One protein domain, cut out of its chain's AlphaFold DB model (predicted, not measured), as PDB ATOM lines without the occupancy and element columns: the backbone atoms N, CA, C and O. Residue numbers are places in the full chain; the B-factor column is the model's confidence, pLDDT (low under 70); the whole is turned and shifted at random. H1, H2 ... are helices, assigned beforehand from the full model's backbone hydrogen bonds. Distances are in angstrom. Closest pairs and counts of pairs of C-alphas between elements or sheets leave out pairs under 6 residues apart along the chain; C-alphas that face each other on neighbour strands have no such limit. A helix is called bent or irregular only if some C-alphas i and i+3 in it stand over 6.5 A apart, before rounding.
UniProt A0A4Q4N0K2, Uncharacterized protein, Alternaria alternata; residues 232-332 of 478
ATOM      1  N   THR A 232      84.441  77.783 139.410       90.12
ATOM      2  CA  THR A 232      85.836  77.628 139.833       90.12
ATOM      3  C   THR A 232      86.014  78.102 141.274       90.12
ATOM      4  O   THR A 232      85.130  78.741 141.841       90.12
ATOM      5  N   ALA A 233      87.158  77.782 141.886       90.19
ATOM      6  CA  ALA A 233      87.481  78.285 143.219       90.19
ATOM      7  C   ALA A 233      87.566  79.821 143.218       90.19
ATOM      8  O   ALA A 233      86.867  80.450 144.002       90.19
ATOM      9  N   GLY A 234      88.308  80.412 142.271       91.75
ATOM     10  CA  GLY A 234      88.442  81.868 142.128       91.75
ATOM     11  C   GLY A 234      87.107  82.606 141.974       91.75
ATOM     12  O   GLY A 234      86.869  83.562 142.702       91.75
ATOM     13  N   GLU A 235      86.195  82.127 141.118       93.12
ATOM     14  CA  GLU A 235      84.851  82.727 140.982       93.12
ATOM     15  C   GLU A 235      84.033  82.661 142.287       93.12
ATOM     16  O   GLU A 235      83.274  83.579 142.578       93.12
ATOM     17  N   ILE A 236      84.165  81.590 143.081       92.38
ATOM     18  CA  ILE A 236      83.454  81.465 144.366       92.38
ATOM     19  C   ILE A 236      84.103  82.350 145.437       92.38
ATOM     20  O   ILE A 236      83.379  82.984 146.196       92.38
ATOM     21  N   CYS A 237      85.436  82.431 145.484       92.88
ATOM     22  CA  CYS A 237      86.139  83.350 146.379       92.88
ATOM     23  C   CYS A 237      85.745  84.803 146.083       92.88
ATOM     24  O   CYS A 237      85.356  85.513 146.999       92.88
ATOM     25  N   ALA A 238      85.747  85.213 144.809       94.50
ATOM     26  CA  ALA A 238      85.313  86.546 144.390       94.50
ATOM     27  C   ALA A 238      83.859  86.842 144.801       94.50
ATOM     28  O   ALA A 238      83.577  87.905 145.348       94.50
ATOM     29  N   MET A 239      82.953  85.875 144.608       95.06
ATOM     30  CA  MET A 239      81.561  85.968 145.060       95.06
ATOM     31  C   MET A 239      81.460  86.165 146.580       95.06
ATOM     32  O   MET A 239      80.714  87.028 147.030       95.06
ATOM     33  N   TYR A 240      82.200  85.389 147.379       95.56
ATOM     34  CA  TYR A 240      82.177  85.504 148.842       95.56
ATOM     35  C   TYR A 240      82.806  86.812 149.337       95.56
ATOM     36  O   TYR A 240      82.244  87.444 150.223       95.56
ATOM     37  N   THR A 241      83.922  87.255 148.749       95.94
ATOM     38  CA  THR A 241      84.537  88.556 149.064       95.94
ATOM     39  C   THR A 241      83.569  89.703 148.784       95.94
ATOM     40  O   THR A 241      83.396  90.566 149.639       95.94
ATOM     41  N   ALA A 242      82.896  89.697 147.629       96.25
ATOM     42  CA  ALA A 242      81.936  90.740 147.272       96.25
ATOM     43  C   ALA A 242      80.687  90.737 148.177       96.25
ATOM     44  O   ALA A 242      80.199  91.804 148.537       96.25
ATOM     45  N   ILE A 243      80.203  89.560 148.597       96.19
ATOM     46  CA  ILE A 243      79.083  89.443 149.549       96.19
ATOM     47  C   ILE A 243      79.487  89.910 150.956       96.19
ATOM     48  O   ILE A 243      78.723  90.643 151.578       96.19
ATOM     49  N   ASN A 244      80.680  89.544 151.442       96.44
ATOM     50  CA  ASN A 244      81.199  90.047 152.720       96.44
ATOM     51  C   ASN A 244      81.329  91.578 152.693       96.44
ATOM     52  O   ASN A 244      80.858  92.230 153.615       96.44
ATOM     53  N   ALA A 245      81.889  92.152 151.622       96.38
ATOM     54  CA  ALA A 245      82.003  93.604 151.466       96.38
ATOM     55  C   ALA A 245      80.629  94.300 151.436       96.38
ATOM     56  O   ALA A 245      80.433  95.297 152.124       96.38
ATOM     57  N   PHE A 246      79.655  93.750 150.699       96.50
ATOM     58  CA  PHE A 246      78.291  94.286 150.682       96.50
ATOM     59  C   PHE A 246      77.648  94.278 152.078       96.50
ATOM     60  O   PHE A 246      77.063  95.282 152.479       96.50
ATOM     61  N   ILE A 247      77.769  93.175 152.826       96.06
ATOM     62  CA  ILE A 247      77.188  93.045 154.172       96.06
ATOM     63  C   ILE A 247      77.910  93.929 155.194       96.06
ATOM     64  O   ILE A 247      77.250  94.534 156.031       96.06
ATOM     65  N   HIS A 248      79.232  94.062 155.112       96.06
ATOM     66  CA  HIS A 248      79.985  94.985 155.961       96.06
ATOM     67  C   HIS A 248      79.557  96.448 155.736       96.06
ATOM     68  O   HIS A 248      79.395  97.198 156.693       96.06
ATOM     69  N   ASP A 249      79.318  96.852 154.485       95.56
ATOM     70  CA  ASP A 249      78.981  98.242 154.160       95.56
ATOM     71  C   ASP A 249      77.484  98.583 154.340       95.56
ATOM     72  O   ASP A 249      77.151  99.752 154.542       95.56
ATOM     73  N   ASN A 250      76.573  97.598 154.265       94.75
ATOM     74  CA  ASN A 250      75.112  97.821 154.269       94.75
ATOM     75  C   ASN A 250      74.353  97.115 155.409       94.75
ATOM     76  O   ASN A 250      73.200  97.456 155.667       94.75
ATOM     77  N   GLY A 251      74.986  96.171 156.104       93.56
ATOM     78  CA  GLY A 251      74.404  95.363 157.176       93.56
ATOM     79  C   GLY A 251      73.872  94.004 156.703       93.56
ATOM     80  O   GLY A 251      73.508  93.825 155.538       93.56
ATOM     81  N   ILE A 252      73.788  93.026 157.616       93.06
ATOM     82  CA  ILE A 252      73.175  91.707 157.344       93.06
ATOM     83  C   ILE A 252      71.710  91.858 156.900       93.06
ATOM     84  O   ILE A 252      71.242  91.115 156.033       93.06
ATOM     85  N   ASP A 253      70.988  92.832 157.457       91.88
ATOM     86  CA  ASP A 253      69.586  93.114 157.139       91.88
ATOM     87  C   ASP A 253      69.360  93.554 155.681       91.88
ATOM     88  O   ASP A 253      68.302  93.270 155.116       91.88
ATOM     89  N   ALA A 254      70.369  94.142 155.027       93.00
ATOM     90  CA  ALA A 254      70.310  94.513 153.612       93.00
ATOM     91  C   ALA A 254      70.430  93.316 152.643       93.00
ATOM     92  O   ALA A 254      70.191  93.460 151.443       93.00
ATOM     93  N   TYR A 255      70.788  92.116 153.122       93.25
ATOM     94  CA  TYR A 255      70.952  90.940 152.257       93.25
ATOM     95  C   TYR A 255      69.619  90.436 151.666       93.25
ATOM     96  O   TYR A 255      69.588  90.001 150.514       93.25
ATOM     97  N   ASP A 256      68.514  90.532 152.418       90.44
ATOM     98  CA  ASP A 256      67.148  90.183 151.964       90.44
ATOM     99  C   ASP A 256      66.649  91.138 150.859       90.44
ATOM    100  O   ASP A 256      65.861  90.758 149.994       90.44
ATOM    101  N   THR A 257      67.136  92.382 150.867       90.75
ATOM    102  CA  THR A 257      66.657  93.489 150.027       90.75
ATOM    103  C   THR A 257      67.630  93.903 148.916       90.75
ATOM    104  O   THR A 257      67.371  94.896 148.234       90.75
ATOM    105  N   MET A 258      68.699  93.127 148.676       93.19
ATOM    106  CA  MET A 258      69.664  93.354 147.587       93.19
ATOM    107  C   MET A 258      68.974  93.640 146.248       93.19
ATOM    108  O   MET A 258      68.218  92.824 145.706       93.19
ATOM    109  N   THR A 259      69.294  94.793 145.670       93.12
ATOM    110  CA  THR A 259      68.770  95.216 144.376       93.12
ATOM    111  C   THR A 259      69.459  94.467 143.233       93.12
ATOM    112  O   THR A 259      70.455  93.759 143.402       93.12
ATOM    113  N   SER A 260      68.954  94.634 142.005       91.88
ATOM    114  CA  SER A 260      69.669  94.095 140.840       91.88
ATOM    115  C   SER A 260      71.023  94.782 140.614       91.88
ATOM    116  O   SER A 260      71.919  94.117 140.114       91.88
ATOM    117  N   ALA A 261      71.203  96.042 141.036       92.75
ATOM    118  CA  ALA A 261      72.480  96.750 140.915       92.75
ATOM    119  C   ALA A 261      73.551  96.182 141.869       92.75
ATOM    120  O   ALA A 261      74.706  96.025 141.480       92.75
ATOM    121  N   ASP A 262      73.159  95.784 143.083       94.50
ATOM    122  CA  ASP A 262      74.067  95.147 144.050       94.50
ATOM    123  C   ASP A 262      74.527  93.771 143.542       94.50
ATOM    124  O   ASP A 262      75.709  93.420 143.584       94.50
ATOM    125  N   LEU A 263      73.596  93.008 142.958       94.44
ATOM    126  CA  LEU A 263      73.903  91.737 142.301       94.44
ATOM    127  C   LEU A 263      74.755  91.913 141.029       94.44
ATOM    128  O   LEU A 263      75.535  91.013 140.704       94.44
ATOM    129  N   GLU A 264      74.633  93.035 140.311       94.81
ATOM    130  CA  GLU A 264      75.510  93.383 139.182       94.81
ATOM    131  C   GLU A 264      76.938  93.643 139.670       94.81
ATOM    132  O   GLU A 264      77.855  93.001 139.164       94.81
ATOM    133  N   ALA A 265      77.129  94.430 140.734       95.00
ATOM    134  CA  ALA A 265      78.450  94.660 141.329       95.00
ATOM    135  C   ALA A 265      79.136  93.353 141.791       95.00
ATOM    136  O   ALA A 265      80.319  93.133 141.515       95.00
ATOM    137  N   ILE A 266      78.390  92.435 142.423       96.06
ATOM    138  CA  ILE A 266      78.898  91.097 142.786       96.06
ATOM    139  C   ILE A 266      79.238  90.273 141.529       96.06
ATOM    140  O   ILE A 266      80.240  89.556 141.500       96.06
ATOM    141  N   THR A 267      78.427  90.370 140.471       95.50
ATOM    142  CA  THR A 267      78.664  89.669 139.197       95.50
ATOM    143  C   THR A 267      79.912  90.195 138.482       95.50
ATOM    144  O   THR A 267      80.685  89.398 137.946       95.50
ATOM    145  N   ASP A 268      80.165  91.500 138.528       94.75
ATOM    146  CA  ASP A 268      81.357  92.121 137.954       94.75
ATOM    147  C   ASP A 268      82.630  91.721 138.710       94.75
ATOM    148  O   ASP A 268      83.624  91.356 138.079       94.75
ATOM    149  N   ALA A 269      82.588  91.656 140.046       94.31
ATOM    150  CA  ALA A 269      83.695  91.138 140.855       94.31
ATOM    151  C   ALA A 269      84.047  89.675 140.508       94.31
ATOM    152  O   ALA A 269      85.220  89.318 140.385       94.31
ATOM    153  N   ILE A 270      83.037  88.828 140.276       94.50
ATOM    154  CA  ILE A 270      83.222  87.446 139.797       94.50
ATOM    155  C   ILE A 270      83.867  87.430 138.404       94.50
ATOM    156  O   ILE A 270      84.799  86.660 138.153       94.50
ATOM    157  N   ASN A 271      83.380  88.279 137.498       94.19
ATOM    158  CA  ASN A 271      83.845  88.358 136.114       94.19
ATOM    159  C   ASN A 271      85.265  88.929 135.983       94.19
ATOM    160  O   ASN A 271      85.958  88.584 135.031       94.19
ATOM    161  N   ALA A 272      85.725  89.733 136.946       92.44
ATOM    162  CA  ALA A 272      87.104  90.215 137.012       92.44
ATOM    163  C   ALA A 272      88.124  89.102 137.335       92.44
ATOM    164  O   ALA A 272      89.278  89.182 136.917       92.44
ATOM    165  N   VAL A 273      87.708  88.052 138.058       88.50
ATOM    166  CA  VAL A 273      88.572  86.923 138.468       88.50
ATOM    167  C   VAL A 273      88.420  85.706 137.538       88.50
ATOM    168  O   VAL A 273      89.334  84.890 137.405       88.50
ATOM    169  N   GLY A 274      87.266  85.557 136.884       72.62
ATOM    170  CA  GLY A 274      86.946  84.418 136.023       72.62
ATOM    171  C   GLY A 274      87.352  84.590 134.554       72.62
ATOM    172  O   GLY A 274      87.132  85.621 133.935       72.62
ATOM    173  N   GLY A 275      87.814  83.509 133.916       71.81
ATOM    174  CA  GLY A 275      88.013  83.461 132.455       71.81
ATOM    175  C   GLY A 275      86.719  83.336 131.627       71.81
ATOM    176  O   GLY A 275      86.783  83.016 130.439       71.81
ATOM    177  N   LYS A 276      85.542  83.488 132.249       78.94
ATOM    178  CA  LYS A 276      84.216  83.342 131.630       78.94
ATOM    179  C   LYS A 276      83.234  84.330 132.251       78.94
ATOM    180  O   LYS A 276      83.038  84.300 133.460       78.94
ATOM    181  N   ALA A 277      82.545  85.103 131.416       85.62
ATOM    182  CA  ALA A 277      81.466  85.974 131.871       85.62
ATOM    183  C   ALA A 277      80.283  85.152 132.420       85.62
ATOM    184  O   ALA A 277      79.650  84.370 131.700       85.62
ATOM    185  N   ARG A 278      79.981  85.340 133.703       88.56
ATOM    186  CA  ARG A 278      78.747  84.932 134.375       88.56
ATOM    187  C   ARG A 278      77.730  86.069 134.263       88.56
ATOM    188  O   ARG A 278      78.094  87.239 134.271       88.56
ATOM    189  N   GLY A 279      76.453  85.711 134.156       90.12
ATOM    190  CA  GLY A 279      75.335  86.658 134.243       90.12
ATOM    191  C   GLY A 279      74.572  86.509 135.560       90.12
ATOM    192  O   GLY A 279      74.702  85.485 136.236       90.12
ATOM    193  N   LEU A 280      73.723  87.489 135.872       91.25
ATOM    194  CA  LEU A 280      72.936  87.567 137.113       91.25
ATOM    195  C   LEU A 280      72.185  86.275 137.465       91.25
ATOM    196  O   LEU A 280      72.217  85.833 138.611       91.25
ATOM    197  N   ASP A 281      71.557  85.617 136.489       87.50
ATOM    198  CA  ASP A 281      70.820  84.366 136.720       87.50
ATOM    199  C   ASP A 281      71.725  83.208 137.172       87.50
ATOM    200  O   ASP A 281      71.281  82.308 137.888       87.50
ATOM    201  N   ALA A 282      73.006  83.224 136.789       90.06
ATOM    202  CA  ALA A 282      73.977  82.256 137.279       90.06
ATOM    203  C   ALA A 282      74.325  82.528 138.749       90.06
ATOM    204  O   ALA A 282      74.339  81.578 139.532       90.06
ATOM    205  N   LEU A 283      74.557  83.794 139.125       92.25
ATOM    206  CA  LEU A 283      74.797  84.210 140.513       92.25
ATOM    207  C   LEU A 283      73.589  83.875 141.400       92.25
ATOM    208  O   LEU A 283      73.732  83.127 142.366       92.25
ATOM    209  N   ARG A 284      72.384  84.319 141.018       91.69
ATOM    210  CA  ARG A 284      71.123  83.975 141.697       91.69
ATOM    211  C   ARG A 284      70.978  82.462 141.848       91.69
ATOM    212  O   ARG A 284      70.822  81.964 142.957       91.69
ATOM    213  N   GLY A 285      71.142  81.708 140.759       90.25
ATOM    214  CA  GLY A 285      71.085  80.247 140.785       90.25
ATOM    215  C   GLY A 285      72.144  79.585 141.678       90.25
ATOM    216  O   GLY A 285      71.893  78.505 142.214       90.25
ATOM    217  N   GLN A 286      73.310  80.207 141.872       90.94
ATOM    218  CA  GLN A 286      74.342  79.735 142.795       90.94
ATOM    219  C   GLN A 286      73.933  79.989 144.255       90.94
ATOM    220  O   GLN A 286      73.964  79.031 145.033       90.94
ATOM    221  N   ILE A 287      73.472  81.202 144.590       91.12
ATOM    222  CA  ILE A 287      72.954  81.590 145.918       91.12
ATOM    223  C   ILE A 287      71.762  80.701 146.315       91.12
ATOM    224  O   ILE A 287      71.779  80.046 147.358       91.12
ATOM    225  N   THR A 288      70.758  80.559 145.444       89.00
ATOM    226  CA  THR A 288      69.593  79.685 145.683       89.00
ATOM    227  C   THR A 288      69.974  78.197 145.777       89.00
ATOM    228  O   THR A 288      69.246  77.413 146.375       89.00
ATOM    229  N   SER A 289      71.126  77.773 145.235       87.50
ATOM    230  CA  SER A 289      71.609  76.382 145.360       87.50
ATOM    231  C   SER A 289      72.382  76.075 146.650       87.50
ATOM    232  O   SER A 289      72.784  74.919 146.853       87.50
ATOM    233  N   ALA A 290      72.641  77.080 147.493       86.56
ATOM    234  CA  ALA A 290      73.204  76.874 148.823       86.56
ATOM    235  C   ALA A 290      72.235  76.057 149.692       86.56
ATOM    236  O   ALA A 290      71.012  76.159 149.560       86.56
ATOM    237  N   HIS A 291      72.783  75.204 150.548       88.06
ATOM    238  CA  HIS A 291      72.029  74.413 151.518       88.06
ATOM    239  C   HIS A 291      72.938  74.074 152.698       88.06
ATOM    240  O   HIS A 291      74.155  74.141 152.565       88.06
ATOM    241  N   GLU A 292      72.358  73.671 153.826       80.69
ATOM    242  CA  GLU A 292      73.052  73.435 155.101       80.69
ATOM    243  C   GLU A 292      74.396  72.679 154.984       80.69
ATOM    244  O   GLU A 292      75.365  73.044 155.646       80.69
ATOM    245  N   THR A 293      74.489  71.663 154.112       81.12
ATOM    246  CA  THR A 293      75.700  70.838 153.909       81.12
ATOM    247  C   THR A 293      76.644  71.320 152.795       81.12
ATOM    248  O   THR A 293      77.681  70.698 152.553       81.12
ATOM    249  N   LYS A 294      76.311  72.410 152.093       79.56
ATOM    250  CA  LYS A 294      77.096  72.999 150.999       79.56
ATOM    251  C   LYS A 294      76.919  74.523 150.972       79.56
ATOM    252  O   LYS A 294      75.941  75.023 150.405       79.56
ATOM    253  N   ASN A 295      77.954  75.219 151.443       84.00
ATOM    254  CA  ASN A 295      78.018  76.671 151.644       84.00
ATOM    255  C   ASN A 295      77.059  77.077 152.777       84.00
ATOM    256  O   ASN A 295      75.963  77.578 152.517       84.00
ATOM    257  N   HIS A 296      77.449  76.778 154.020       85.75
ATOM    258  CA  HIS A 296      76.550  76.840 155.170       85.75
ATOM    259  C   HIS A 296      76.143  78.283 155.475       85.75
ATOM    260  O   HIS A 296      74.946  78.560 155.536       85.75
ATOM    261  N   THR A 297      77.094  79.224 155.531       87.44
ATOM    262  CA  THR A 297      76.781  80.648 155.744       87.44
ATOM    263  C   THR A 297      75.862  81.212 154.657       87.44
ATOM    264  O   THR A 297      74.914  81.927 154.957       87.44
ATOM    265  N   MET A 298      76.087  80.861 153.386       89.94
ATOM    266  CA  MET A 298      75.241  81.319 152.271       89.94
ATOM    267  C   MET A 298      73.798  80.813 152.366       89.94
ATOM    268  O   MET A 298      72.870  81.480 151.912       89.94
ATOM    269  N   TRP A 299      73.612  79.614 152.920       92.12
ATOM    270  CA  TRP A 299      72.291  79.083 153.226       92.12
ATOM    271  C   TRP A 299      71.678  79.813 154.426       92.12
ATOM    272  O   TRP A 299      70.562  80.306 154.304       92.12
ATOM    273  N   TYR A 300      72.431  79.962 155.518       90.38
ATOM    274  CA  TYR A 300      72.007  80.674 156.724       90.38
ATOM    275  C   TYR A 300      71.539  82.105 156.413       90.38
ATOM    276  O   TYR A 300      70.423  82.476 156.762       90.38
ATOM    277  N   LEU A 301      72.335  82.873 155.659       91.62
ATOM    278  CA  LEU A 301      71.977  84.217 155.195       91.62
ATOM    279  C   LEU A 301      70.662  84.230 154.410       91.62
ATOM    280  O   LEU A 301      69.820  85.095 154.631       91.62
ATOM    281  N   ARG A 302      70.448  83.263 153.510       91.25
ATOM    282  CA  ARG A 302      69.213  83.192 152.718       91.25
ATOM    283  C   ARG A 302      67.977  82.885 153.564       91.25
ATOM    284  O   ARG A 302      66.924  83.435 153.274       91.25
ATOM    285  N   GLU A 303      68.081  82.000 154.553       91.19
ATOM    286  CA  GLU A 303      66.929  81.644 155.392       91.19
ATOM    287  C   GLU A 303      66.650  82.694 156.482       91.19
ATOM    288  O   GLU A 303      65.488  82.922 156.797       91.19
ATOM    289  N   HIS A 304      67.681  83.351 157.033       89.06
ATOM    290  CA  HIS A 304      67.552  84.171 158.250       89.06
ATOM    291  C   HIS A 304      67.727  85.688 158.068       89.06
ATOM    292  O   HIS A 304      67.359  86.433 158.974       89.06
ATOM    293  N   SER A 305      68.239  86.189 156.936       90.81
ATOM    294  CA  SER A 305      68.407  87.648 156.718       90.81
ATOM    295  C   SER A 305      67.101  88.434 156.867       90.81
ATOM    296  O   SER A 305      67.093  89.512 157.459       90.81
ATOM    297  N   ARG A 306      65.982  87.869 156.398       92.06
ATOM    298  CA  ARG A 306      64.649  88.457 156.562       92.06
ATOM    299  C   ARG A 306      64.233  88.566 158.030       92.06
ATOM    300  O   ARG A 306      63.698  89.597 158.425       92.06
ATOM    301  N   ASP A 307      64.476  87.528 158.826       90.00
ATOM    302  CA  ASP A 307      64.141  87.523 160.254       90.00
ATOM    303  C   ASP A 307      65.000  88.548 161.013       90.00
ATOM    304  O   ASP A 307      64.478  89.300 161.835       90.00
ATOM    305  N   PHE A 308      66.292  88.651 160.669       89.31
ATOM    306  CA  PHE A 308      67.191  89.693 161.177       89.31
ATOM    307  C   PHE A 308      66.693  91.104 160.850       89.31
ATOM    308  O   PHE A 308      66.627  91.954 161.739       89.31
ATOM    309  N   ARG A 309      66.292  91.348 159.596       92.88
ATOM    310  CA  ARG A 309      65.735  92.636 159.171       92.88
ATOM    311  C   ARG A 309      64.465  92.987 159.951       92.88
ATOM    312  O   ARG A 309      64.377  94.084 160.488       92.88
ATOM    313  N   LEU A 310      63.520  92.051 160.076       92.19
ATOM    314  CA  LEU A 310      62.276  92.261 160.830       92.19
ATOM    315  C   LEU A 310      62.520  92.499 162.330       92.19
ATOM    316  O   LEU A 310      61.816  93.296 162.945       92.19
ATOM    317  N   MET A 311      63.521  91.840 162.920       91.00
ATOM    318  CA  MET A 311      63.931  92.067 164.309       91.00
ATOM    319  C   MET A 311      64.473  93.489 164.518       91.00
ATOM    320  O   MET A 311      64.078  94.151 165.476       91.00
ATOM    321  N   ILE A 312      65.328  93.975 163.613       90.38
ATOM    322  CA  ILE A 312      65.893  95.333 163.666       90.38
ATOM    323  C   ILE A 312      64.806  96.389 163.398       90.38
ATOM    324  O   ILE A 312      64.700  97.361 164.144       90.38
ATOM    325  N   GLU A 313      63.939  96.178 162.402       91.06
ATOM    326  CA  GLU A 313      62.766  97.032 162.127       91.06
ATOM    327  C   GLU A 313      61.797  97.094 163.324       91.06
ATOM    328  O   GLU A 313      61.199  98.137 163.587       91.06
ATOM    329  N   GLY A 314      61.675  96.000 164.083       90.88
ATOM    330  CA  GLY A 314      60.896  95.912 165.320       90.88
ATOM    331  C   GLY A 314      61.537  96.573 166.550       90.88
ATOM    332  O   GLY A 314      60.952  96.510 167.631       90.88
ATOM    333  N   GLY A 315      62.715  97.193 166.412       91.00
ATOM    334  CA  GLY A 315      63.439  97.836 167.512       91.00
ATOM    335  C   GLY A 315      64.259  96.878 168.383       91.00
ATOM    336  O   GLY A 315      64.560  97.214 169.527       91.00
ATOM    337  N   GLY A 316      64.602  95.689 167.878       90.44
ATOM    338  CA  GLY A 316      65.520  94.771 168.549       90.44
ATOM    339  C   GLY A 316      66.947  95.323 168.608       90.44
ATOM    340  O   GLY A 316      67.462  95.849 167.621       90.44
ATOM    341  N   GLU A 317      67.594  95.182 169.764       88.50
ATOM    342  CA  GLU A 317      68.993  95.570 169.956       88.50
ATOM    343  C   GLU A 317      69.923  94.540 169.292       88.50
ATOM    344  O   GLU A 317      69.907  93.359 169.640       88.50
ATOM    345  N   VAL A 318      70.738  94.997 168.338       89.06
ATOM    346  CA  VAL A 318      71.811  94.232 167.681       89.06
ATOM    347  C   VAL A 318      73.069  95.090 167.742       89.06
ATOM    348  O   VAL A 318      72.988  96.299 167.514       89.06
ATOM    349  N   THR A 319      74.219  94.504 168.077       93.25
ATOM    350  CA  THR A 319      75.476  95.268 168.135       93.25
ATOM    351  C   THR A 319      75.991  95.606 166.734       93.25
ATOM    352  O   THR A 319      75.717  94.882 165.775       93.25
ATOM    353  N   ASP A 320      76.761  96.689 166.595       91.12
ATOM    354  CA  ASP A 320      77.328  97.074 165.292       91.12
ATOM    355  C   ASP A 320      78.230  95.967 164.713       91.12
ATOM    356  O   ASP A 320      78.155  95.694 163.517       91.12
ATOM    357  N   ASP A 321      78.990  95.257 165.557       91.62
ATOM    358  CA  ASP A 321      79.835  94.118 165.159       91.62
ATOM    359  C   ASP A 321      79.018  92.922 164.623       91.62
ATOM    360  O   ASP A 321      79.467  92.196 163.734       91.62
ATOM    361  N   GLU A 322      77.808  92.701 165.152       90.50
ATOM    362  CA  GLU A 322      76.884  91.662 164.676       90.50
ATOM    363  C   GLU A 322      76.124  92.093 163.418       90.50
ATOM    364  O   GLU A 322      75.819  91.252 162.571       90.50
ATOM    365  N   ARG A 323      75.806  93.387 163.281       92.19
ATOM    366  CA  ARG A 323      75.072  93.921 162.128       92.19
ATOM    367  C   ARG A 323      75.967  94.127 160.908       92.19
ATOM    368  O   ARG A 323      75.529  93.815 159.802       92.19
ATOM    369  N   TYR A 324      77.194  94.606 161.109       94.50
ATOM    370  CA  TYR A 324      78.184  94.944 160.078       94.50
ATOM    371  C   TYR A 324      79.479  94.116 160.238       94.50
ATOM    372  O   TYR A 324      80.571  94.678 160.357       94.50
ATOM    373  N   PRO A 325      79.406  92.773 160.259       93.88
ATOM    374  CA  PRO A 325      80.579  91.937 160.480       93.88
ATOM    375  C   PRO A 325      81.589  92.081 159.336       93.88
ATOM    376  O   PRO A 325      81.228  92.000 158.161       93.88
ATOM    377  N   GLU A 326      82.877  92.170 159.676       92.38
ATOM    378  CA  GLU A 326      83.980  92.193 158.703       92.38
ATOM    379  C   GLU A 326      83.892  91.010 157.718       92.38
ATOM    380  O   GLU A 326      84.004  91.179 156.500       92.38
ATOM    381  N   HIS A 327      83.640  89.801 158.235       92.88
ATOM    382  CA  HIS A 327      83.516  88.568 157.456       92.88
ATOM    383  C   HIS A 327      82.365  87.687 157.963       92.88
ATOM    384  O   HIS A 327      82.573  86.777 158.765       92.88
ATOM    385  N   ILE A 328      81.153  87.900 157.442       93.56
ATOM    386  CA  ILE A 328      80.015  87.011 157.725       93.56
ATOM    387  C   ILE A 328      80.225  85.597 157.162       93.56
ATOM    388  O   ILE A 328      79.930  84.621 157.846       93.56
ATOM    389  N   ILE A 329      80.787  85.466 155.951       93.44
ATOM    390  CA  ILE A 329      81.303  84.199 155.413       93.44
ATOM    391  C   ILE A 329      82.760  84.067 155.876       93.44
ATOM    392  O   ILE A 329      83.610  84.826 155.391       93.44
ATOM    393  N   PRO A 330      83.095  83.116 156.770       91.81
ATOM    394  CA  PRO A 330      84.456  82.974 157.270       91.81
ATOM    395  C   PRO A 330      85.431  82.602 156.152       91.81
ATOM    396  O   PRO A 330      85.122  81.769 155.299       91.81
ATOM    397  N   LEU A 331      86.662  83.122 156.205       90.50
ATOM    398  CA  LEU A 331      87.722  82.779 155.242       90.50
ATOM    399  C   LEU A 331      88.050  81.270 155.206       90.50
ATOM    400  O   LEU A 331      88.588  80.772 154.221       90.50
ATOM    401  N   SER A 332      87.687  80.515 156.246       89.25
ATOM    402  CA  SER A 332      87.782  79.051 156.286       89.25
ATOM    403  C   SER A 332      86.740  78.321 155.420       89.25
ATOM    404  O   SER A 332      86.982  77.172 155.046       89.25
TER     405      SER A 332
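What this domain is: This is residues 232 to 332 of the 478 residues of an uncharacterized protein of Alternaria alternata (UniProt A0A4Q4N0K2). Crossed helices make an elongated body: H1 and H3 pack slantwise on each other, H4 crosses from H3 towards the first arm of the sharply bent helix H5, and the second arm packs on the short helix H2. After the short H6, the unnamed end, residues 324 to 332, runs back beside H1. The printed part has 101 residues with six named helices, H1 to H6 in order, and no named strand; its class is all helix. It is compact, with a radius of gyration of the C-alphas of 13.6 A and spans of 45 by 29 by 22 A.

Where its parts are: H1, residues 233 to 250, begins at C-alpha 233 (87.481, 78.285, 143.219) and is 25.6 A long. H2 holds residues 252 to 255, H3 residues 260 to 273, 20.4 A, and H4 residues 280 to 288, 12.1 A. H5, residues 296 to 313, was assigned as one helix by its hydrogen bonds but is bent: C-alphas 303 and 306 are 7.3 A apart. Its arms are H5a, residues 296 to 303, and H5b, residues 306 to 313. H6, residues 320 to 323, ends at C-alpha 323 (75.072, 93.921, 162.128).

How they stand to each other: H1 and H3 touch, closest at the C-alphas of Ala 238 and Ile 270, 5.1 A, at a steep tilt of 38 degrees, opposite ways. H3, with residues 263 to 267 alone, touches H4, about perpendicular at 85 degrees; the closest C-alphas, of Thr 267 and Leu 280, are 6.4 A apart. H4 touches H5a at 81 degrees, about perpendicular, closest at the C-alphas of Ile 287 and Met 298, 6.8 A. H5a and H5b stand at a steep tilt of 63 degrees. H2 touches H5b, closest at the C-alphas of Asp 253 and Arg 309, 4.4 A. H6 is close to H2 but not clearly touching; the closest C-alphas, of Ile 252 and Arg 323, are 5.6 A apart. Each O i to N i+4 pair is within hydrogen-bond range in H1, H4, H5a and H5b, and 9 of 10 are in H3; H2 and H6 are too short for such a pair.

The domain as a whole: The two C-alphas farthest apart, of Gly 275 and Gly 315, are 45.2 A apart. The printed part has no cut, no link is long, and no printed residue is under 70 in pLDDT.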